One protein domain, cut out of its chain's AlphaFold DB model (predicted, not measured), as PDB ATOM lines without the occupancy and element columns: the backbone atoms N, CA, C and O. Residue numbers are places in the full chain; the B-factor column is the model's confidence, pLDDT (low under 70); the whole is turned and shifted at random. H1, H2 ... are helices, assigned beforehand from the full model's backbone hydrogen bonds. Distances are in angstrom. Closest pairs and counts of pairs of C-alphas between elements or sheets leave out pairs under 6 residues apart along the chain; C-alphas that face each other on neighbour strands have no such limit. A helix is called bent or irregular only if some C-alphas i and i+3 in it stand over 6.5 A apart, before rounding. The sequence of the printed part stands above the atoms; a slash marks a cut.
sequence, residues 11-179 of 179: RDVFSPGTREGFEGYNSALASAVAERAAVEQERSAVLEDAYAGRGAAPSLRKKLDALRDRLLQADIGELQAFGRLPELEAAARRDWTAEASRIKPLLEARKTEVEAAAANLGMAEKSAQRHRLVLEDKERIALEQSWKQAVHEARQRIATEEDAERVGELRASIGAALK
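What this domain is: This is residues 11 to 179 of the 179 residues of an uncharacterized protein of Verrucomicrobia bacterium (UniProt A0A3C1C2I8). A slender rod: bent helix H3 with H4, and H1 with H2, make two helical hairpins joined end to end, with H5 packed on H2. The printed part has 169 residues with five named helices, H1 to H5 in chain order, all helix. It is extended, with a radius of gyration of the C-alphas of 28.1 A and spans of 97 by 28 by 26 A.

Where its parts are: H3, residues 85 to 121, was assigned as one helix by its hydrogen bonds but is bent: C-alphas 102 and 105 are 6.7 A apart. Its arms are H3a, residues 85 to 102, 25.5 A, and H3b, residues 105 to 121, 24.6 A. H4 is residues 127 to 153, 39.5 A; H2 57 to 83, 38.9 A; H1 16 to 51, 52.4 A, from C-alpha 16 at (18.488, 43.498, -19.375); H5 161 to 177, 24.7 A, ending at C-alpha 177 (47.256, 63.922, -5.400).

How they stand to each other: Hairpin H3b and H4 touch, closest C-alphas Leu 107 and Leu 143, 5.7 A. Hairpin H1 and H2 touch, closest C-alphas Ala 32 and Ala 74, 4.9 A. H2 touches H5 with residues 72 to 82 alone, closest C-alphas Asp 75 and Leu 170, 5.9 A. Every O i to N i+4 pair is within hydrogen-bond range in H1, H2, H3a, H3b, H4 and H5.

The domain as a whole: The printed part has no cut and no long link. Residues 11 to 12 and 120 to 130 have pLDDT under 70.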
ATOM      1  N   ARG A  11      21.812  35.740 -13.961       56.50
ATOM      2  CA  ARG A  11      21.424  36.097 -15.333       56.50
ATOM      3  C   ARG A  11      19.940  35.879 -15.653       56.50
ATOM      4  O   ARG A  11      19.436  36.561 -16.540       56.50
ATOM      5  N   ASP A  12      19.262  34.985 -14.938       69.75
ATOM      6  CA  ASP A  12      17.863  34.627 -15.205       69.75
ATOM      7  C   ASP A  12      16.864  35.514 -14.449       69.75
ATOM      8  O   ASP A  12      15.676  35.506 -14.765       69.75
ATOM      9  N   VAL A  13      17.329  36.261 -13.441       80.56
ATOM     10  CA  VAL A  13      16.482  37.120 -12.597       80.56
ATOM     11  C   VAL A  13      16.606  38.590 -12.984       80.56
ATOM     12  O   VAL A  13      15.618  39.320 -12.961       80.56
ATOM     13  N   PHE A  14      17.804  39.032 -13.366       88.62
ATOM     14  CA  PHE A  14      18.041  40.433 -13.691       88.62
ATOM     15  C   PHE A  14      17.443  40.841 -15.038       88.62
ATOM     16  O   PHE A  14      17.625  40.187 -16.077       88.62
ATOM     17  N   SER A  15      16.785  41.998 -15.034       91.31
ATOM     18  CA  SER A  15      16.358  42.662 -16.259       91.31
ATOM     19  C   SER A  15      17.572  42.977 -17.153       91.31
ATOM     20  O   SER A  15      18.698  43.074 -16.652       91.31
ATOM     21  N   PRO A  16      17.390  43.133 -18.479       92.31
ATOM     22  CA  PRO A  16      18.488  43.498 -19.375       92.31
ATOM     23  C   PRO A  16      19.268  44.735 -18.904       92.31
ATOM     24  O   PRO A  16      20.492  44.701 -18.895       92.31
ATOM     25  N   GLY A  17      18.575  45.773 -18.416       92.06
ATOM     26  CA  GLY A  17      19.216  46.993 -17.917       92.06
ATOM     27  C   GLY A  17      20.023  46.782 -16.634       92.06
ATOM     28  O   GLY A  17      21.132  47.295 -16.517       92.06
ATOM     29  N   THR A  18      19.523  45.981 -15.687       92.38
ATOM     30  CA  THR A  18      20.297  45.620 -14.487       92.38
ATOM     31  C   THR A  18      21.553  44.831 -14.864       92.38
ATOM     32  O   THR A  18      22.627  45.095 -14.326       92.38
ATOM     33  N   ARG A  19      21.448  43.898 -15.823       91.25
ATOM     34  CA  ARG A  19      22.595  43.115 -16.316       91.25
ATOM     35  C   ARG A  19      23.658  43.996 -16.955       91.25
ATOM     36  O   ARG A  19      24.804  43.947 -16.526       91.25
ATOM     37  N   GLU A  20      23.262  44.823 -17.917       92.94
ATOM     38  CA  GLU A  20      24.158  45.771 -18.583       92.94
ATOM     39  C   GLU A  20      24.813  46.725 -17.571       92.94
ATOM     40  O   GLU A  20      26.005  47.016 -17.651       92.94
ATOM     41  N   GLY A  21      24.058  47.151 -16.554       92.50
ATOM     42  CA  GLY A  21      24.569  47.951 -15.447       92.50
ATOM     43  C   GLY A  21      25.713  47.274 -14.685       92.50
ATOM     44  O   GLY A  21      26.772  47.883 -14.513       92.50
ATOM     45  N   PHE A  22      25.532  46.015 -14.267       91.88
ATOM     46  CA  PHE A  22      26.583  45.241 -13.592       91.88
ATOM     47  C   PHE A  22      27.758  44.908 -14.511       91.88
ATOM     48  O   PHE A  22      28.902  44.946 -14.067       91.88
ATOM     49  N   GLU A  23      27.511  44.602 -15.784       92.00
ATOM     50  CA  GLU A  23      28.573  44.366 -16.768       92.00
ATOM     51  C   GLU A  23      29.428  45.622 -16.968       92.00
ATOM     52  O   GLU A  23      30.656  45.541 -16.932       92.00
ATOM     53  N   GLY A  24      28.797  46.794 -17.079       92.62
ATOM     54  CA  GLY A  24      29.493  48.076 -17.156       92.62
ATOM     55  C   GLY A  24      30.288  48.401 -15.889       92.62
ATOM     56  O   GLY A  24      31.426  48.854 -15.986       92.62
ATOM     57  N   TYR A  25      29.724  48.141 -14.706       93.88
ATOM     58  CA  TYR A  25      30.430  48.295 -13.427       93.88
ATOM     59  C   TYR A  25      31.658  47.376 -13.333       93.88
ATOM     60  O   TYR A  25      32.764  47.854 -13.082       93.88
ATOM     61  N   ASN A  26      31.493  46.082 -13.619       91.69
ATOM     62  CA  ASN A  26      32.581  45.102 -13.576       91.69
ATOM     63  C   ASN A  26      33.675  45.419 -14.603       91.69
ATOM     64  O   ASN A  26      34.859  45.292 -14.299       91.69
ATOM     65  N   SER A  27      33.290  45.853 -15.805       94.38
ATOM     66  CA  SER A  27      34.228  46.269 -16.851       94.38
ATOM     67  C   SER A  27      35.042  47.498 -16.431       94.38
ATOM     68  O   SER A  27      36.262  47.521 -16.606       94.38
ATOM     69  N   ALA A  28      34.395  48.492 -15.810       92.88
ATOM     70  CA  ALA A  28      35.072  49.679 -15.294       92.88
ATOM     71  C   ALA A  28      36.073  49.331 -14.179       92.88
ATOM     72  O   ALA A  28      37.219  49.776 -14.232       92.88
ATOM     73  N   LEU A  29      35.681  48.482 -13.219       93.38
ATOM     74  CA  LEU A  29      36.584  48.012 -12.165       93.38
ATOM     75  C   LEU A  29      37.767  47.221 -12.727       93.38
ATOM     76  O   LEU A  29      38.913  47.504 -12.382       93.38
ATOM     77  N   ALA A  30      37.509  46.261 -13.618       93.50
ATOM     78  CA  ALA A  30      38.562  45.460 -14.235       93.50
ATOM     79  C   ALA A  30      39.555  46.336 -15.012       93.50
ATOM     80  O   ALA A  30      40.764  46.124 -14.923       93.50
ATOM     81  N   SER A  31      39.053  47.352 -15.719       95.12
ATOM     82  CA  SER A  31      39.886  48.306 -16.455       95.12
ATOM     83  C   SER A  31      40.756  49.145 -15.516       95.12
ATOM     84  O   SER A  31      41.956  49.268 -15.749       95.12
ATOM     85  N   ALA A  32      40.191  49.668 -14.423       94.44
ATOM     86  CA  ALA A  32      40.945  50.447 -13.438       94.44
ATOM     87  C   ALA A  32      42.024  49.605 -12.733       94.44
ATOM     88  O   ALA A  32      43.144  50.072 -12.528       94.44
ATOM     89  N   VAL A  33      41.717  48.349 -12.393       93.31
ATOM     90  CA  VAL A  33      42.681  47.411 -11.795       93.31
ATOM     91  C   VAL A  33      43.815  47.088 -12.771       93.31
ATOM     92  O   VAL A  33      44.984  47.122 -12.385       93.31
ATOM     93  N   ALA A  34      43.485  46.805 -14.034       95.94
ATOM     94  CA  ALA A  34      44.478  46.526 -15.066       95.94
ATOM     95  C   ALA A  34      45.404  47.730 -15.307       95.94
ATOM     96  O   ALA A  34      46.621  47.556 -15.376       95.94
ATOM     97  N   GLU A  35      44.851  48.947 -15.362       96.62
ATOM     98  CA  GLU A  35      45.637  50.175 -15.526       96.62
ATOM     99  C   GLU A  35      46.579  50.406 -14.339       96.62
ATOM    100  O   GLU A  35      47.760  50.683 -14.539       96.62
ATOM    101  N   ARG A  36      46.109  50.216 -13.098       94.06
ATOM    102  CA  ARG A  36      46.968  50.326 -11.906       94.06
ATOM    103  C   ARG A  36      48.136  49.345 -11.939       94.06
ATOM    104  O   ARG A  36      49.265  49.731 -11.644       94.06
ATOM    105  N   ALA A  37      47.880  48.097 -12.328       95.19
ATOM    106  CA  ALA A  37      48.930  47.093 -12.466       95.19
ATOM    107  C   ALA A  37      49.956  47.473 -13.548       95.19
ATOM    108  O   ALA A  37      51.159  47.335 -13.322       95.19
ATOM    109  N   ALA A  38      49.499  47.992 -14.693       97.25
ATOM    110  CA  ALA A  38      50.375  48.456 -15.767       97.25
ATOM    111  C   ALA A  38      51.235  49.654 -15.331       97.25
ATOM    112  O   ALA A  38      52.451  49.647 -15.521       97.25
ATOM    113  N   VAL A  39      50.628  50.647 -14.673       96.38
ATOM    114  CA  VAL A  39      51.340  51.824 -14.159       96.38
ATOM    115  C   VAL A  39      52.408  51.431 -13.139       96.38
ATOM    116  O   VAL A  39      53.512  51.968 -13.196       96.38
ATOM    117  N   GLU A  40      52.134  50.485 -12.238       94.94
ATOM    118  CA  GLU A  40      53.124  50.055 -11.240       94.94
ATOM    119  C   GLU A  40      54.307  49.299 -11.871       94.94
ATOM    120  O   GLU A  40      55.458  49.486 -11.459       94.94
ATOM    121  N   GLN A  41      54.061  48.506 -12.920       96.56
ATOM    122  CA  GLN A  41      55.128  47.874 -13.705       96.56
ATOM    123  C   GLN A  41      55.996  48.919 -14.418       96.56
ATOM    124  O   GLN A  41      57.222  48.895 -14.298       96.56
ATOM    125  N   GLU A  42      55.371  49.872 -15.117       97.12
ATOM    126  CA  GLU A  42      56.081  50.961 -15.799       97.12
ATOM    127  C   GLU A  42      56.867  51.830 -14.805       97.12
ATOM    128  O   GLU A  42      58.017  52.195 -15.058       97.12
ATOM    129  N   ARG A  43      56.277  52.127 -13.643       95.75
ATOM    130  CA  ARG A  43      56.915  52.895 -12.569       95.75
ATOM    131  C   ARG A  43      58.142  52.179 -12.024       95.75
ATOM    132  O   ARG A  43      59.173  52.825 -11.850       95.75
ATOM    133  N   SER A  44      58.054  50.870 -11.799       96.00
ATOM    134  CA  SER A  44      59.189  50.056 -11.347       96.00
ATOM    135  C   SER A  44      60.356  50.133 -12.334       96.00
ATOM    136  O   SER A  44      61.478  50.418 -11.924       96.00
ATOM    137  N   ALA A  45      60.087  50.016 -13.638       95.06
ATOM    138  CA  ALA A  45      61.114  50.141 -14.673       95.06
ATOM    139  C   ALA A  45      61.771  51.537 -14.698       95.06
ATOM    140  O   ALA A  45      62.989  51.654 -14.818       95.06
ATOM    141  N   VAL A  46      60.989  52.612 -14.531       95.25
ATOM    142  CA  VAL A  46      61.537  53.981 -14.458       95.25
ATOM    143  C   VAL A  46      62.418  54.174 -13.217       95.25
ATOM    144  O   VAL A  46      63.420  54.889 -13.279       95.25
ATOM    145  N   LEU A  47      62.073  53.540 -12.091       93.69
ATOM    146  CA  LEU A  47      62.895  53.566 -10.879       93.69
ATOM    147  C   LEU A  47      64.189  52.761 -11.051       93.69
ATOM    148  O   LEU A  47      65.245  53.230 -10.632       93.69
ATOM    149  N   GLU A  48      64.137  51.596 -11.695       95.62
ATOM    150  CA  GLU A  48      65.331  50.812 -12.037       95.62
ATOM    151  C   GLU A  48      66.288  51.594 -12.943       95.62
ATOM    152  O   GLU A  48      67.489  51.646 -12.665       95.62
ATOM    153  N   ASP A  49      65.763  52.269 -13.970       93.31
ATOM    154  CA  ASP A  49      66.539  53.170 -14.826       93.31
ATOM    155  C   ASP A  49      67.220  54.271 -13.998       93.31
ATOM    156  O   ASP A  49      68.416  54.529 -14.163       93.31
ATOM    157  N   ALA A  50      66.494  54.879 -13.053       91.62
ATOM    158  CA  ALA A  50      67.040  55.902 -12.164       91.62
ATOM    159  C   ALA A  50      68.177  55.363 -11.277       91.62
ATOM    160  O   ALA A  50      69.236  55.988 -11.197       91.62
ATOM    161  N   TYR A  51      67.994  54.194 -10.649       93.12
ATOM    162  CA  TYR A  51      69.020  53.560  -9.812       93.12
ATOM    163  C   TYR A  51      70.256  53.138 -10.609       93.12
ATOM    164  O   TYR A  51      71.379  53.252 -10.118       93.12
ATOM    165  N   ALA A  52      70.067  52.690 -11.849       94.44
ATOM    166  CA  ALA A  52      71.152  52.315 -12.749       94.44
ATOM    167  C   ALA A  52      71.863  53.523 -13.392       94.44
ATOM    168  O   ALA A  52      72.787  53.329 -14.184       94.44
ATOM    169  N   GLY A  53      71.432  54.760 -13.104       90.69
ATOM    170  CA  GLY A  53      71.961  55.975 -13.731       90.69
ATOM    171  C   GLY A  53      71.648  56.074 -15.229       90.69
ATOM    172  O   GLY A  53      72.361  56.751 -15.974       90.69
ATOM    173  N   ARG A  54      70.609  55.373 -15.696       91.62
ATOM    174  CA  ARG A  54      70.184  55.341 -17.096       91.62
ATOM    175  C   ARG A  54      69.156  56.440 -17.342       91.62
ATOM    176  O   ARG A  54      68.016  56.374 -16.901       91.62
ATOM    177  N   GLY A  55      69.559  57.445 -18.112       84.44
ATOM    178  CA  GLY A  55      68.691  58.548 -18.519       84.44
ATOM    179  C   GLY A  55      68.887  59.824 -17.702       84.44
ATOM    180  O   GLY A  55      69.451  59.834 -16.612       84.44
ATOM    181  N   ALA A  56      68.443  60.944 -18.271       91.75
ATOM    182  CA  ALA A  56      68.564  62.249 -17.636       91.75
ATOM    183  C   ALA A  56      67.482  62.435 -16.559       91.75
ATOM    184  O   ALA A  56      66.304  62.181 -16.804       91.75
ATOM    185  N   ALA A  57      67.850  62.966 -15.389       90.12
ATOM    186  CA  ALA A  57      66.908  63.180 -14.284       90.12
ATOM    187  C   ALA A  57      65.614  63.937 -14.678       90.12
ATOM    188  O   ALA A  57      64.535  63.511 -14.258       90.12
ATOM    189  N   PRO A  58      65.646  64.991 -15.526       94.12
ATOM    190  CA  PRO A  58      64.421  65.668 -15.958       94.12
ATOM    191  C   PRO A  58      63.477  64.779 -16.776       94.12
ATOM    192  O   PRO A  58      62.259  64.902 -16.651       94.12
ATOM    193  N   SER A  59      64.011  63.876 -17.609       94.88
ATOM    194  CA  SER A  59      63.175  62.994 -18.428       94.88
ATOM    195  C   SER A  59      62.548  61.879 -17.596       94.88
ATOM    196  O   SER A  59      61.370  61.581 -17.784       94.88
ATOM    197  N   LEU A  60      63.290  61.320 -16.636       93.81
ATOM    198  CA  LEU A  60      62.767  60.341 -15.678       93.81
ATOM    199  C   LEU A  60      61.663  60.951 -14.808       93.81
ATOM    200  O   LEU A  60      60.598  60.356 -14.666       93.81
ATOM    201  N   ARG A  61      61.864  62.181 -14.312       94.38
ATOM    202  CA  ARG A  61      60.838  62.909 -13.554       94.38
ATOM    203  C   ARG A  61      59.560  63.109 -14.365       94.38
ATOM    204  O   ARG A  61      58.489  62.758 -13.892       94.38
ATOM    205  N   LYS A  62      59.678  63.576 -15.613       96.00
ATOM    206  CA  LYS A  62      58.520  63.753 -16.501       96.00
ATOM    207  C   LYS A  62      57.746  62.446 -16.722       96.00
ATOM    208  O   LYS A  62      56.520  62.473 -16.779       96.00
ATOM    209  N   LYS A  63      58.442  61.309 -16.851       95.88
ATOM    210  CA  LYS A  63      57.794  59.989 -16.951       95.88
ATOM    211  C   LYS A  63      57.046  59.634 -15.665       95.88
ATOM    212  O   LYS A  63      55.902  59.205 -15.746       95.88
ATOM    213  N   LEU A  64      57.663  59.834 -14.499       95.44
ATOM    214  CA  LEU A  64      57.023  59.571 -13.205       95.44
ATOM    215  C   LEU A  64      55.779  60.440 -12.983       95.44
ATOM    216  O   LEU A  64      54.769  59.923 -12.513       95.44
ATOM    217  N   ASP A  65      55.827  61.718 -13.361       94.75
ATOM    218  CA  ASP A  65      54.677  62.624 -13.256       94.75
ATOM    219  C   ASP A  65      53.511  62.134 -14.140       94.75
ATOM    220  O   ASP A  65      52.388  61.996 -13.662       94.75
ATOM    221  N   ALA A  66      53.783  61.740 -15.390       95.75
ATOM    222  CA  ALA A  66      52.766  61.168 -16.275       95.75
ATOM    223  C   ALA A  66      52.174  59.841 -15.759       95.75
ATOM    224  O   ALA A  66      50.980  59.586 -15.921       95.75
ATOM    225  N   LEU A  67      52.989  58.989 -15.128       96.12
ATOM    226  CA  LEU A  67      52.514  57.754 -14.494       96.12
ATOM    227  C   LEU A  67      51.623  58.050 -13.282       96.12
ATOM    228  O   LEU A  67      50.604  57.388 -13.097       96.12
ATOM    229  N   ARG A  68      51.960  59.076 -12.489       94.31
ATOM    230  CA  ARG A  68      51.123  59.540 -11.375       94.31
ATOM    231  C   ARG A  68      49.765  60.042 -11.864       94.31
ATOM    232  O   ARG A  68      48.753  59.692 -11.264       94.31
ATOM    233  N   ASP A  69      49.736  60.804 -12.955       94.56
ATOM    234  CA  ASP A  69      48.483  61.290 -13.543       94.56
ATOM    235  C   ASP A  69      47.601  60.129 -14.026       94.56
ATOM    236  O   ASP A  69      46.400  60.111 -13.757       94.56
ATOM    237  N   ARG A  70      48.189  59.119 -14.682       96.31
ATOM    238  CA  ARG A  70      47.466  57.901 -15.094       96.31
ATOM    239  C   ARG A  70      46.908  57.125 -13.902       96.31
ATOM    240  O   ARG A  70      45.742  56.736 -13.931       96.31
ATOM    241  N   LEU A  71      47.705  56.951 -12.843       94.62
ATOM    242  CA  LEU A  71      47.259  56.309 -11.602       94.62
ATOM    243  C   LEU A  71      46.065  57.050 -10.987       94.62
ATOM    244  O   LEU A  71      45.067  56.428 -10.634       94.62
ATOM    245  N   LEU A  72      46.140  58.382 -10.926       94.19
ATOM    246  CA  LEU A  72      45.052  59.217 -10.426       94.19
ATOM    247  C   LEU A  72      43.776  59.055 -11.265       94.19
ATOM    248  O   LEU A  72      42.686  58.963 -10.706       94.19
ATOM    249  N   GLN A  73      43.889  58.993 -12.595       95.19
ATOM    250  CA  GLN A  73      42.729  58.758 -13.460       95.19
ATOM    251  C   GLN A  73      42.116  57.367 -13.249       95.19
ATOM    252  O   GLN A  73      40.890  57.244 -13.249       95.19
ATOM    253  N   ALA A  74      42.934  56.337 -13.014       95.62
ATOM    254  CA  ALA A  74      42.440  55.004 -12.676       95.62
ATOM    255  C   ALA A  74      41.679  55.001 -11.334       95.62
ATOM    256  O   ALA A  74      40.576  54.456 -11.263       95.62
ATOM    257  N   ASP A  75      42.213  55.673 -10.307       95.69
ATOM    258  CA  ASP A  75      41.554  55.831  -9.002       95.69
ATOM    259  C   ASP A  75      40.220  56.598  -9.119       95.69
ATOM    260  O   ASP A  75      39.213  56.213  -8.520       95.69
ATOM    261  N   ILE A  76      40.179  57.668  -9.923       95.25
ATOM    262  CA  ILE A  76      38.946  58.424 -10.201       95.25
ATOM    263  C   ILE A  76      37.917  57.536 -10.910       95.25
ATOM    264  O   ILE A  76      36.747  57.537 -10.522       95.25
ATOM    265  N   GLY A  77      38.334  56.773 -11.923       94.62
ATOM    266  CA  GLY A  77      37.453  55.864 -12.658       94.62
ATOM    267  C   GLY A  77      36.857  54.774 -11.763       94.62
ATOM    268  O   GLY A  77      35.658  54.500 -11.827       94.62
ATOM    269  N   GLU A  78      37.665  54.203 -10.868       95.19
ATOM    270  CA  GLU A  78      37.200  53.235  -9.872       95.19
ATOM    271  C   GLU A  78      36.192  53.862  -8.898       95.19
ATOM    272  O   GLU A  78      35.120  53.301  -8.655       95.19
ATOM    273  N   LEU A  79      36.476  55.067  -8.395       95.19
ATOM    274  CA  LEU A  79      35.565  55.786  -7.503       95.19
ATOM    275  C   LEU A  79      34.229  56.119  -8.189       95.19
ATOM    276  O   LEU A  79      33.169  56.018  -7.566       95.19
ATOM    277  N   GLN A  80      34.259  56.487  -9.471       94.94
ATOM    278  CA  GLN A  80      33.054  56.705 -10.276       94.94
ATOM    279  C   GLN A  80      32.242  55.416 -10.447       94.94
ATOM    280  O   GLN A  80      31.014  55.459 -10.351       94.94
ATOM    281  N   ALA A  81      32.901  54.270 -10.647       93.69
ATOM    282  CA  ALA A  81      32.228  52.975 -10.707       93.69
ATOM    283  C   ALA A  81      31.510  52.659  -9.384       93.69
ATOM    284  O   ALA A  81      30.322  52.329  -9.403       93.69
ATOM    285  N   PHE A  82      32.172  52.856  -8.238       93.50
ATOM    286  CA  PHE A  82      31.543  52.711  -6.918       93.50
ATOM    287  C   PHE A  82      30.372  53.675  -6.698       93.50
ATOM    288  O   PHE A  82      29.377  53.302  -6.079       93.50
ATOM    289  N   GLY A  83      30.434  54.887  -7.254       91.19
ATOM    290  CA  GLY A  83      29.328  55.847  -7.214       91.19
ATOM    291  C   GLY A  83      28.025  55.326  -7.835       91.19
ATOM    292  O   GLY A  83      26.947  55.757  -7.431       91.19
ATOM    293  N   ARG A  84      28.104  54.364  -8.767       91.44
ATOM    294  CA  ARG A  84      26.939  53.730  -9.412       91.44
ATOM    295  C   ARG A  84      26.343  52.577  -8.601       91.44
ATOM    296  O   ARG A  84      25.226  52.149  -8.886       91.44
ATOM    297  N   LEU A  85      27.067  52.062  -7.604       90.62
ATOM    298  CA  LEU A  85      26.668  50.875  -6.847       90.62
ATOM    299  C   LEU A  85      25.291  51.020  -6.164       90.62
ATOM    300  O   LEU A  85      24.492  50.096  -6.303       90.62
ATOM    301  N   PRO A  86      24.926  52.163  -5.539       91.38
ATOM    302  CA  PRO A  86      23.600  52.324  -4.932       91.38
ATOM    303  C   PRO A  86      22.438  52.200  -5.931       91.38
ATOM    304  O   PRO A  86      21.377  51.660  -5.609       91.38
ATOM    305  N   GLU A  87      22.618  52.683  -7.163       93.25
ATOM    306  CA  GLU A  87      21.599  52.576  -8.212       93.25
ATOM    307  C   GLU A  87      21.454  51.130  -8.704       93.25
ATOM    308  O   GLU A  87      20.331  50.650  -8.898       93.25
ATOM    309  N   LEU A  88      22.579  50.421  -8.851       91.50
ATOM    310  CA  LEU A  88      22.608  49.002  -9.213       91.50
ATOM    311  C   LEU A  88      21.986  48.125  -8.123       91.50
ATOM    312  O   LEU A  88      21.210  47.223  -8.438       91.50
ATOM    313  N   GLU A  89      22.241  48.423  -6.851       91.69
ATOM    314  CA  GLU A  89      21.585  47.771  -5.715       91.69
ATOM    315  C   GLU A  89      20.073  47.963  -5.741       91.69
ATOM    316  O   GLU A  89      19.312  47.004  -5.591       91.69
ATOM    317  N   ALA A  90      19.617  49.196  -5.965       92.81
ATOM    318  CA  ALA A  90      18.195  49.485  -6.069       92.81
ATOM    319  C   ALA A  90      17.554  48.729  -7.246       92.81
ATOM    320  O   ALA A  90      16.438  48.222  -7.110       92.81
ATOM    321  N   ALA A  91      18.248  48.627  -8.383       93.06
ATOM    322  CA  ALA A  91      17.792  47.865  -9.543       93.06
ATOM    323  C   ALA A  91      17.723  46.357  -9.262       93.06
ATOM    324  O   ALA A  91      16.664  45.755  -9.450       93.06
ATOM    325  N   ALA A  92      18.789  45.768  -8.718       91.75
ATOM    326  CA  ALA A  92      18.830  44.361  -8.328       91.75
ATOM    327  C   ALA A  92      17.730  44.016  -7.315       91.75
ATOM    328  O   ALA A  92      17.036  43.009  -7.452       91.75
ATOM    329  N   ARG A  93      17.511  44.889  -6.326       93.75
ATOM    330  CA  ARG A  93      16.444  44.733  -5.335       93.75
ATOM    331  C   ARG A  93      15.055  44.723  -5.970       93.75
ATOM    332  O   ARG A  93      14.207  43.924  -5.556       93.75
ATOM    333  N   ARG A  94      14.800  45.595  -6.951       94.62
ATOM    334  CA  ARG A  94      13.534  45.592  -7.705       94.62
ATOM    335  C   ARG A  94      13.348  44.279  -8.460       94.62
ATOM    336  O   ARG A  94      12.283  43.679  -8.332       94.62
ATOM    337  N   ASP A  95      14.378  43.809  -9.159       94.19
ATOM    338  CA  ASP A  95      14.323  42.564  -9.935       94.19
ATOM    339  C   ASP A  95      14.070  41.341  -9.035       94.19
ATOM    340  O   ASP A  95      13.169  40.541  -9.298       94.19
ATOM    341  N   TRP A  96      14.761  41.243  -7.895       93.12
ATOM    342  CA  TRP A  96      14.527  40.175  -6.916       93.12
ATOM    343  C   TRP A  96      13.142  40.238  -6.265       93.12
ATOM    344  O   TRP A  96      12.503  39.206  -6.047       93.12
ATOM    345  N   THR A  97      12.639  41.444  -5.988       94.94
ATOM    346  CA  THR A  97      11.276  41.634  -5.463       94.94
ATOM    347  C   THR A  97      10.224  41.206  -6.488       94.94
ATOM    348  O   THR A  97       9.221  40.580  -6.125       94.94
ATOM    349  N   ALA A  98      10.450  41.507  -7.769       93.75
ATOM    350  CA  ALA A  98       9.588  41.072  -8.860       93.75
ATOM    351  C   ALA A  98       9.590  39.540  -9.000       93.75
ATOM    352  O   ALA A  98       8.517  38.939  -9.077       93.75
ATOM    353  N   GLU A  99      10.756  38.888  -8.928       93.25
ATOM    354  CA  GLU A  99      10.853  37.420  -8.970       93.25
ATOM    355  C   GLU A  99      10.165  36.764  -7.763       93.25
ATOM    356  O   GLU A  99       9.390  35.819  -7.928       93.25
ATOM    357  N   ALA A 100      10.343  37.306  -6.552       93.44
ATOM    358  CA  ALA A 100       9.613  36.839  -5.372       93.44
ATOM    359  C   ALA A 100       8.088  36.968  -5.557       93.44
ATOM    360  O   ALA A 100       7.336  36.055  -5.204       93.44
ATOM    361  N   SER A 101       7.632  38.078  -6.146       94.81
ATOM    362  CA  SER A 101       6.213  38.328  -6.431       94.81
ATOM    363  C   SER A 101       5.659  37.391  -7.507       94.81
ATOM    364  O   SER A 101       4.507  36.976  -7.409       94.81
ATOM    365  N   ARG A 102       6.480  37.000  -8.489       93.88
ATOM    366  CA  ARG A 102       6.130  36.031  -9.538       93.88
ATOM    367  C   ARG A 102       6.025  34.600  -9.003       93.88
ATOM    368  O   ARG A 102       5.124  33.867  -9.400       93.88
ATOM    369  N   ILE A 103       6.930  34.189  -8.109       91.88
ATOM    370  CA  ILE A 103       6.964  32.819  -7.560       91.88
ATOM    371  C   ILE A 103       5.857  32.596  -6.523       91.88
ATOM    372  O   ILE A 103       5.274  31.514  -6.481       91.88
ATOM    373  N   LYS A 104       5.547  33.603  -5.695       93.25
ATOM    374  CA  LYS A 104       4.573  33.476  -4.599       93.25
ATOM    375  C   LYS A 104       3.224  32.856  -5.020       93.25
ATOM    376  O   LYS A 104       2.839  31.874  -4.392       93.25
ATOM    377  N   PRO A 105       2.511  33.336  -6.058       94.00
ATOM    378  CA  PRO A 105       1.242  32.727  -6.459       94.00
ATOM    379  C   PRO A 105       1.397  31.287  -6.973       94.00
ATOM    380  O   PRO A 105       0.517  30.468  -6.728       94.00
ATOM    381  N   LEU A 106       2.518  30.947  -7.623       92.56
ATOM    382  CA  LEU A 106       2.802  29.576  -8.076       92.56
ATOM    383  C   LEU A 106       2.984  28.622  -6.889       92.56
ATOM    384  O   LEU A 106       2.484  27.500  -6.909       92.56
ATOM    385  N   LEU A 107       3.678  29.081  -5.845       91.50
ATOM    386  CA  LEU A 107       3.847  28.328  -4.606       91.50
ATOM    387  C   LEU A 107       2.502  28.087  -3.910       91.50
ATOM    388  O   LEU A 107       2.238  26.965  -3.487       91.50
ATOM    389  N   GLU A 108       1.656  29.115  -3.798       93.69
ATOM    390  CA  GLU A 108       0.336  28.972  -3.168       93.69
ATOM    391  C   GLU A 108      -0.586  28.042  -3.968       93.69
ATOM    392  O   GLU A 108      -1.222  27.169  -3.384       93.69
ATOM    393  N   ALA A 109      -0.596  28.139  -5.302       90.50
ATOM    394  CA  ALA A 109      -1.336  27.200  -6.147       90.50
ATOM    395  C   ALA A 109      -0.867  25.752  -5.931       90.50
ATOM    396  O   ALA A 109      -1.681  24.856  -5.707       90.50
ATOM    397  N   ARG A 110       0.455  25.529  -5.907       88.62
ATOM    398  CA  ARG A 110       1.021  24.188  -5.721       88.62
ATOM    399  C   ARG A 110       0.766  23.627  -4.316       88.62
ATOM    400  O   ARG A 110       0.576  22.422  -4.186       88.62
ATOM    401  N   LYS A 111       0.715  24.461  -3.270       91.19
ATOM    402  CA  LYS A 111       0.291  24.029  -1.921       91.19
ATOM    403  C   LYS A 111      -1.140  23.491  -1.931       91.19
ATOM    404  O   LYS A 111      -1.356  22.385  -1.450       91.19
ATOM    405  N   THR A 112      -2.073  24.223  -2.542       89.94
ATOM    406  CA  THR A 112      -3.474  23.792  -2.676       89.94
ATOM    407  C   THR A 112      -3.591  22.454  -3.413       89.94
ATOM    408  O   THR A 112      -4.375  21.590  -3.025       89.94
ATOM    409  N   GLU A 113      -2.787  22.240  -4.459       85.56
ATOM    410  CA  GLU A 113      -2.759  20.971  -5.199       85.56
ATOM    411  C   GLU A 113      -2.240  19.802  -4.347       85.56
ATOM    412  O   GLU A 113      -2.860  18.739  -4.338       85.56
ATOM    413  N   VAL A 114      -1.161  20.013  -3.581       86.56
ATOM    414  CA  VAL A 114      -0.620  19.010  -2.644       86.56
ATOM    415  C   VAL A 114      -1.642  18.666  -1.556       86.56
ATOM    416  O   VAL A 114      -1.822  17.491  -1.235       86.56
ATOM    417  N   GLU A 115      -2.347  19.659  -1.011       86.94
ATOM    418  CA  GLU A 115      -3.411  19.455  -0.018       86.94
ATOM    419  C   GLU A 115      -4.578  18.643  -0.597       86.94
ATOM    420  O   GLU A 115      -5.047  17.691   0.032       86.94
ATOM    421  N   ALA A 116      -5.002  18.945  -1.828       84.69
ATOM    422  CA  ALA A 116      -6.035  18.180  -2.524       84.69
ATOM    423  C   ALA A 116      -5.589  16.734  -2.811       84.69
ATOM    424  O   ALA A 116      -6.365  15.790  -2.640       84.69
ATOM    425  N   ALA A 117      -4.337  16.525  -3.224       81.19
ATOM    426  CA  ALA A 117      -3.779  15.191  -3.433       81.19
ATOM    427  C   ALA A 117      -3.676  14.393  -2.122       81.19
ATOM    428  O   ALA A 117      -3.997  13.202  -2.104       81.19
ATOM    429  N   ALA A 118      -3.298  15.046  -1.019       81.56
ATOM    430  CA  ALA A 118      -3.248  14.443   0.310       81.56
ATOM    431  C   ALA A 118      -4.646  14.045   0.818       81.56
ATOM    432  O   ALA A 118      -4.821  12.931   1.316       81.56
ATOM    433  N   ALA A 119      -5.657  14.900   0.628       80.25
ATOM    434  CA  ALA A 119      -7.044  14.593   0.985       80.25
ATOM    435  C   ALA A 119      -7.587  13.374   0.213       80.25
ATOM    436  O   ALA A 119      -8.240  12.505   0.789       80.25
ATOM    437  N   ASN A 120      -7.249  13.257  -1.074       69.88
ATOM    438  CA  ASN A 120      -7.633  12.115  -1.909       69.88
ATOM    439  C   ASN A 120      -6.924  10.803  -1.518       69.88
ATOM    440  O   ASN A 120      -7.462   9.718  -1.747       69.88
ATOM    441  N   LEU A 121      -5.738  10.886  -0.908       66.75
ATOM    442  CA  LEU A 121      -4.982   9.741  -0.388       66.75
ATOM    443  C   LEU A 121      -5.614   9.119   0.861       66.75
ATOM    444  O   LEU A 121      -5.527   7.907   1.044       66.75
ATOM    445  N   GLY A 122      -6.290   9.922   1.688       58.31
ATOM    446  CA  GLY A 122      -7.054   9.433   2.842       58.31
ATOM    447  C   GLY A 122      -8.258   8.558   2.468       58.31
ATOM    448  O   GLY A 122      -8.830   7.915   3.342       58.31
ATOM    449  N   MET A 123      -8.631   8.514   1.182       55.44
ATOM    450  CA  MET A 123      -9.819   7.817   0.675       55.44
ATOM    451  C   MET A 123      -9.502   6.592  -0.207       55.44
ATOM    452  O   MET A 123     -10.414   5.830  -0.521       55.44
ATOM    453  N   ALA A 124      -8.244   6.369  -0.618       56.12
ATOM    454  CA  ALA A 124      -7.875   5.242  -1.482       56.12
ATOM    455  C   ALA A 124      -6.429   4.744  -1.263       56.12
ATOM    456  O   ALA A 124      -5.446   5.471  -1.370       56.12
ATOM    457  N   GLU A 125      -6.290   3.442  -1.015       57.84
ATOM    458  CA  GLU A 125      -5.054   2.779  -0.575       57.84
ATOM    459  C   GLU A 125      -4.122   2.360  -1.742       57.84
ATOM    460  O   GLU A 125      -3.559   1.267  -1.750       57.84
ATOM    461  N   LYS A 126      -3.964   3.193  -2.789       61.47
ATOM    462  CA  LYS A 126      -3.205   2.832  -4.015       61.47
ATOM    463  C   LYS A 126      -1.861   3.573  -4.146       61.47
ATOM    464  O   LYS A 126      -1.778   4.789  -3.988       61.47
ATOM    465  N   SER A 127      -0.792   2.856  -4.519       58.38
ATOM    466  CA  SER A 127       0.591   3.384  -4.587       58.38
ATOM    467  C   SER A 127       0.804   4.523  -5.601       58.38
ATOM    468  O   SER A 127       1.630   5.403  -5.362       58.38
ATOM    469  N   ALA A 128       0.036   4.562  -6.696       60.53
ATOM    470  CA  ALA A 128       0.133   5.609  -7.718       60.53
ATOM    471  C   ALA A 128      -0.212   7.010  -7.171       60.53
ATOM    472  O   ALA A 128       0.417   7.995  -7.555       60.53
ATOM    473  N   GLN A 129      -1.151   7.101  -6.221       67.06
ATOM    474  CA  GLN A 129      -1.494   8.370  -5.568       67.06
ATOM    475  C   GLN A 129      -0.382   8.838  -4.616       67.06
ATOM    476  O   GLN A 129      -0.110  10.034  -4.543       67.06
ATOM    477  N   ARG A 130       0.341   7.908  -3.969       69.62
ATOM    478  CA  ARG A 130       1.526   8.232  -3.150       69.62
ATOM    479  C   ARG A 130       2.671   8.790  -3.994       69.62
ATOM    480  O   ARG A 130       3.300   9.761  -3.593       69.62
ATOM    481  N   HIS A 131       2.931   8.207  -5.167       74.19
ATOM    482  CA  HIS A 131       3.974   8.708  -6.068       74.19
ATOM    483  C   HIS A 131       3.669  10.126  -6.572       74.19
ATOM    484  O   HIS A 131       4.552  10.983  -6.551       74.19
ATOM    485  N   ARG A 132       2.412  10.393  -6.952       76.00
ATOM    486  CA  ARG A 132       1.955  11.727  -7.363       76.00
ATOM    487  C   ARG A 132       2.145  12.772  -6.260       76.00
ATOM    488  O   ARG A 132       2.737  13.810  -6.531       76.00
ATOM    489  N   LEU A 133       1.746  12.459  -5.022       80.69
ATOM    490  CA  LEU A 133       1.940  13.350  -3.873       80.69
ATOM    491  C   LEU A 133       3.422  13.700  -3.656       80.69
ATOM    492  O   LEU A 133       3.763  14.851  -3.407       80.69
ATOM    493  N   VAL A 134       4.318  12.715  -3.787       83.38
ATOM    494  CA  VAL A 134       5.767  12.933  -3.638       83.38
ATOM    495  C   VAL A 134       6.322  13.855  -4.727       83.38
ATOM    496  O   VAL A 134       7.205  14.662  -4.444       83.38
ATOM    497  N   LEU A 135       5.852  13.737  -5.971       79.94
ATOM    498  CA  LEU A 135       6.286  14.625  -7.055       79.94
ATOM    499  C   LEU A 135       5.783  16.058  -6.843       79.94
ATOM    500  O   LEU A 135       6.575  16.997  -6.925       79.94
ATOM    501  N   GLU A 136       4.506  16.220  -6.498       79.69
ATOM    502  CA  GLU A 136       3.906  17.532  -6.237       79.69
ATOM    503  C   GLU A 136       4.577  18.236  -5.037       79.69
ATOM    504  O   GLU A 136       4.882  19.429  -5.112       79.69
ATOM    505  N   ASP A 137       4.915  17.500  -3.968       86.75
ATOM    506  CA  ASP A 137       5.632  18.056  -2.810       86.75
ATOM    507  C   ASP A 137       7.086  18.439  -3.136       86.75
ATOM    508  O   ASP A 137       7.571  19.481  -2.692       86.75
ATOM    509  N   LYS A 138       7.787  17.665  -3.978       86.06
ATOM    510  CA  LYS A 138       9.138  18.036  -4.439       86.06
ATOM    511  C   LYS A 138       9.143  19.371  -5.174       86.06
ATOM    512  O   LYS A 138      10.017  20.206  -4.932       86.06
ATOM    513  N   GLU A 139       8.175  19.583  -6.057       86.44
ATOM    514  CA  GLU A 139       8.058  20.836  -6.799       86.44
ATOM    515  C   GLU A 139       7.663  22.010  -5.895       86.44
ATOM    516  O   GLU A 139       8.219  23.103  -6.027       86.44
ATOM    517  N   ARG A 140       6.782  21.777  -4.911       90.88
ATOM    518  CA  ARG A 140       6.463  22.757  -3.861       90.88
ATOM    519  C   ARG A 140       7.715  23.179  -3.089       90.88
ATOM    520  O   ARG A 140       7.947  24.374  -2.922       90.88
ATOM    521  N   ILE A 141       8.531  22.221  -2.638       88.38
ATOM    522  CA  ILE A 141       9.780  22.492  -1.905       88.38
ATOM    523  C   ILE A 141      10.736  23.325  -2.761       88.38
ATOM    524  O   ILE A 141      11.334  24.276  -2.256       88.38
ATOM    525  N   ALA A 142      10.863  23.005  -4.050       88.50
ATOM    526  CA  ALA A 142      11.704  23.770  -4.966       88.50
ATOM    527  C   ALA A 142      11.221  25.227  -5.098       88.50
ATOM    528  O   ALA A 142      12.017  26.152  -4.932       88.50
ATOM    529  N   LEU A 143       9.917  25.444  -5.310       88.12
ATOM    530  CA  LEU A 143       9.318  26.785  -5.369       88.12
ATOM    531  C   LEU A 143       9.496  27.559  -4.059       88.12
ATOM    532  O   LEU A 143       9.800  28.751  -4.079       88.12
ATOM    533  N   GLU A 144       9.343  26.888  -2.918       92.44
ATOM    534  CA  GLU A 144       9.531  27.488  -1.599       92.44
ATOM    535  C   GLU A 144      10.982  27.937  -1.384       92.44
ATOM    536  O   GLU A 144      11.221  29.042  -0.895       92.44
ATOM    537  N   GLN A 145      11.954  27.111  -1.780       90.62
ATOM    538  CA  GLN A 145      13.373  27.461  -1.723       90.62
ATOM    539  C   GLN A 145      13.697  28.645  -2.638       90.62
ATOM    540  O   GLN A 145      14.349  29.588  -2.192       90.62
ATOM    541  N   SER A 146      13.199  28.644  -3.879       88.81
ATOM    542  CA  SER A 146      13.400  29.759  -4.812       88.81
ATOM    543  C   SER A 146      12.764  31.059  -4.312       88.81
ATOM    544  O   SER A 146      13.374  32.120  -4.418       88.81
ATOM    545  N   TRP A 147      11.567  30.995  -3.723       92.69
ATOM    546  CA  TRP A 147      10.917  32.167  -3.135       92.69
ATOM    547  C   TRP A 147      11.692  32.706  -1.929       92.69
ATOM    548  O   TRP A 147      11.953  33.907  -1.853       92.69
ATOM    549  N   LYS A 148      12.109  31.823  -1.008       91.94
ATOM    550  CA  LYS A 148      12.938  32.192   0.153       91.94
ATOM    551  C   LYS A 148      14.239  32.858  -0.282       91.94
ATOM    552  O   LYS A 148      14.612  33.872   0.301       91.94
ATOM    553  N   GLN A 149      14.884  32.322  -1.317       90.69
ATOM    554  CA  GLN A 149      16.077  32.924  -1.898       90.69
ATOM    555  C   GLN A 149      15.772  34.318  -2.457       90.69
ATOM    556  O   GLN A 149      16.407  35.277  -2.041       90.69
ATOM    557  N   ALA A 150      14.762  34.471  -3.317       89.62
ATOM    558  CA  ALA A 150      14.437  35.772  -3.905       89.62
ATOM    559  C   ALA A 150      14.110  36.844  -2.847       89.62
ATOM    560  O   ALA A 150      14.525  37.996  -2.969       89.62
ATOM    561  N   VAL A 151      13.412  36.467  -1.769       92.12
ATOM    562  CA  VAL A 151      13.137  37.364  -0.634       92.12
ATOM    563  C   VAL A 151      14.408  37.725   0.136       92.12
ATOM    564  O   VAL A 151      14.528  38.862   0.595       92.12
ATOM    565  N   HIS A 152      15.325  36.775   0.314       92.25
ATOM    566  CA  HIS A 152      16.606  37.014   0.973       92.25
ATOM    567  C   HIS A 152      17.456  38.007   0.174       92.25
ATOM    568  O   HIS A 152      17.829  39.052   0.702       92.25
ATOM    569  N   GLU A 153      17.646  37.737  -1.115       90.12
ATOM    570  CA  GLU A 153      18.441  38.564  -2.026       90.12
ATOM    571  C   GLU A 153      17.849  39.977  -2.180       90.12
ATOM    572  O   GLU A 153      18.571  40.966  -2.152       90.12
ATOM    573  N   ALA A 154      16.516  40.121  -2.217       88.81
ATOM    574  CA  ALA A 154      15.849  41.432  -2.244       88.81
ATOM    575  C   ALA A 154      16.078  42.291  -0.980       88.81
ATOM    576  O   ALA A 154      15.733  43.478  -0.951       88.81
ATOM    577  N   ARG A 155      16.571  41.694   0.107       87.81
ATOM    578  CA  ARG A 155      16.843  42.379   1.381       87.81
ATOM    579  C   ARG A 155      18.333  42.577   1.628       87.81
ATOM    580  O   ARG A 155      18.682  43.406   2.466       87.81
ATOM    581  N   GLN A 156      19.176  41.819   0.942       86.50
ATOM    582  CA  GLN A 156      20.614  41.873   1.104       86.50
ATOM    583  C   GLN A 156      21.185  43.098   0.377       86.50
ATOM    584  O   GLN A 156      20.730  43.471  -0.703       86.50
ATOM    585  N   ARG A 157      22.168  43.752   1.004       77.75
ATOM    586  CA  ARG A 157      22.989  44.778   0.348       77.75
ATOM    587  C   ARG A 157      24.074  44.095  -0.475       77.75
ATOM    588  O   ARG A 157      24.569  43.048  -0.064       77.75
ATOM    589  N   ILE A 158      24.424  44.679  -1.613       81.00
ATOM    590  CA  ILE A 158      25.467  44.145  -2.497       81.00
ATOM    591  C   ILE A 158      26.826  44.702  -2.078       81.00
ATOM    592  O   ILE A 158      27.797  43.957  -2.055       81.00
ATOM    593  N   ALA A 159      26.872  45.982  -1.708       80.75
ATOM    594  CA  ALA A 159      28.046  46.647  -1.178       80.75
ATOM    595  C   ALA A 159      28.504  45.983   0.122       80.75
ATOM    596  O   ALA A 159      27.728  45.814   1.072       80.75
ATOM    597  N   THR A 160      29.782  45.634   0.149       84.88
ATOM    598  CA  THR A 160      30.477  45.029   1.282       84.88
ATOM    599  C   THR A 160      31.171  46.088   2.141       84.88
ATOM    600  O   THR A 160      31.248  47.266   1.783       84.88
ATOM    601  N   GLU A 161      31.676  45.682   3.307       84.88
ATOM    602  CA  GLU A 161      32.534  46.543   4.134       84.88
ATOM    603  C   GLU A 161      33.862  46.854   3.420       84.88
ATOM    604  O   GLU A 161      34.311  47.998   3.444       84.88
ATOM    605  N   GLU A 162      34.417  45.883   2.686       85.69
ATOM    606  CA  GLU A 162      35.636  46.036   1.879       85.69
ATOM    607  C   GLU A 162      35.472  47.116   0.795       85.69
ATOM    608  O   GLU A 162      36.371  47.930   0.576       85.69
ATOM    609  N   ASP A 163      34.296  47.198   0.160       88.00
ATOM    610  CA  ASP A 163      33.997  48.249  -0.822       88.00
ATOM    611  C   ASP A 163      34.023  49.647  -0.184       88.00
ATOM    612  O   ASP A 163      34.503  50.614  -0.783       88.00
ATOM    613  N   ALA A 164      33.519  49.777   1.047       87.62
ATOM    614  CA  ALA A 164      33.505  51.047   1.765       87.62
ATOM    615  C   ALA A 164      34.920  51.490   2.169       87.62
ATOM    616  O   ALA A 164      35.261  52.669   2.024       87.62
ATOM    617  N   GLU A 165      35.747  50.549   2.632       92.56
ATOM    618  CA  GLU A 165      37.165  50.786   2.923       92.56
ATOM    619  C   GLU A 165      37.908  51.231   1.662       92.56
ATOM    620  O   GLU A 165      38.564  52.279   1.663       92.56
ATOM    621  N   ARG A 166      37.702  50.519   0.547       92.62
ATOM    622  CA  ARG A 166      38.311  50.843  -0.746       92.62
ATOM    623  C   ARG A 166      37.936  52.242  -1.234       92.62
ATOM    624  O   ARG A 166      38.795  52.993  -1.696       92.62
ATOM    625  N   VAL A 167      36.673  52.642  -1.094       93.38
ATOM    626  CA  VAL A 167      36.228  54.011  -1.407       93.38
ATOM    627  C   VAL A 167      36.934  55.048  -0.525       93.38
ATOM    628  O   VAL A 167      37.273  56.136  -1.004       93.38
ATOM    629  N   GLY A 168      37.171  54.732   0.750       93.12
ATOM    630  CA  GLY A 168      37.948  55.568   1.666       93.12
ATOM    631  C   GLY A 168      39.389  55.774   1.194       93.12
ATOM    632  O   GLY A 168      39.848  56.916   1.106       93.12
ATOM    633  N   GLU A 169      40.071  54.691   0.819       93.56
ATOM    634  CA  GLU A 169      41.432  54.724   0.269       93.56
ATOM    635  C   GLU A 169      41.517  55.559  -1.010       93.56
ATOM    636  O   GLU A 169      42.390  56.419  -1.134       93.56
ATOM    637  N   LEU A 170      40.582  55.355  -1.944       93.81
ATOM    638  CA  LEU A 170      40.519  56.096  -3.205       93.81
ATOM    639  C   LEU A 170      40.380  57.601  -2.967       93.81
ATOM    640  O   LEU A 170      41.114  58.403  -3.544       93.81
ATOM    641  N   ARG A 171      39.475  58.005  -2.067       94.69
ATOM    642  CA  ARG A 171      39.290  59.420  -1.709       94.69
ATOM    643  C   ARG A 171      40.541  60.019  -1.070       94.69
ATOM    644  O   ARG A 171      40.866  61.171  -1.357       94.69
ATOM    645  N   ALA A 172      41.237  59.258  -0.227       93.44
ATOM    646  CA  ALA A 172      42.491  59.693   0.380       93.44
ATOM    647  C   ALA A 172      43.610  59.842  -0.664       93.44
ATOM    648  O   ALA A 172      44.285  60.872  -0.670       93.44
ATOM    649  N   SER A 173      43.758  58.869  -1.571       89.69
ATOM    650  CA  SER A 173      44.718  58.892  -2.687       89.69
ATOM    651  C   SER A 173      44.507  60.121  -3.575       89.69
ATOM    652  O   SER A 173      45.412  60.942  -3.743       89.69
ATOM    653  N   ILE A 174      43.272  60.332  -4.042       91.56
ATOM    654  CA  ILE A 174      42.892  61.488  -4.865       91.56
ATOM    655  C   ILE A 174      43.141  62.798  -4.108       91.56
ATOM    656  O   ILE A 174      43.738  63.733  -4.643       91.56
ATOM    657  N   GLY A 175      42.734  62.871  -2.838       91.19
ATOM    658  CA  GLY A 175      42.945  64.050  -2.001       91.19
ATOM    659  C   GLY A 175      44.422  64.376  -1.752       91.19
ATOM    660  O   GLY A 175      44.765  65.548  -1.620       91.19
ATOM    661  N   ALA A 176      45.298  63.370  -1.696       89.88
ATOM    662  CA  ALA A 176      46.745  63.554  -1.604       89.88
ATOM    663  C   ALA A 176      47.372  63.958  -2.947       89.88
ATOM    664  O   ALA A 176      48.387  64.648  -2.965       89.88
ATOM    665  N   ALA A 177      46.781  63.550  -4.072       83.69
ATOM    666  CA  ALA A 177      47.256  63.922  -5.400       83.69
ATOM    667  C   ALA A 177      46.940  65.379  -5.781       83.69
ATOM    668  O   ALA A 177      47.683  65.967  -6.561       83.69
ATOM    669  N   LEU A 178      45.869  65.951  -5.225       81.25
ATOM    670  CA  LEU A 178      45.413  67.320  -5.501       81.25
ATOM    671  C   LEU A 178      46.041  68.404  -4.600       81.25
ATOM    672  O   LEU A 178      45.742  69.583  -4.788       81.25
ATOM    673  N   LYS A 179      46.855  68.019  -3.612       72.31
ATOM    674  CA  LYS A 179      47.583  68.927  -2.709       72.31
ATOM    675  C   LYS A 179      49.025  69.103  -3.165       72.31
ATOM    676  O   LYS A 179      49.525  70.239  -3.015       72.31
TER     677      LYS A 179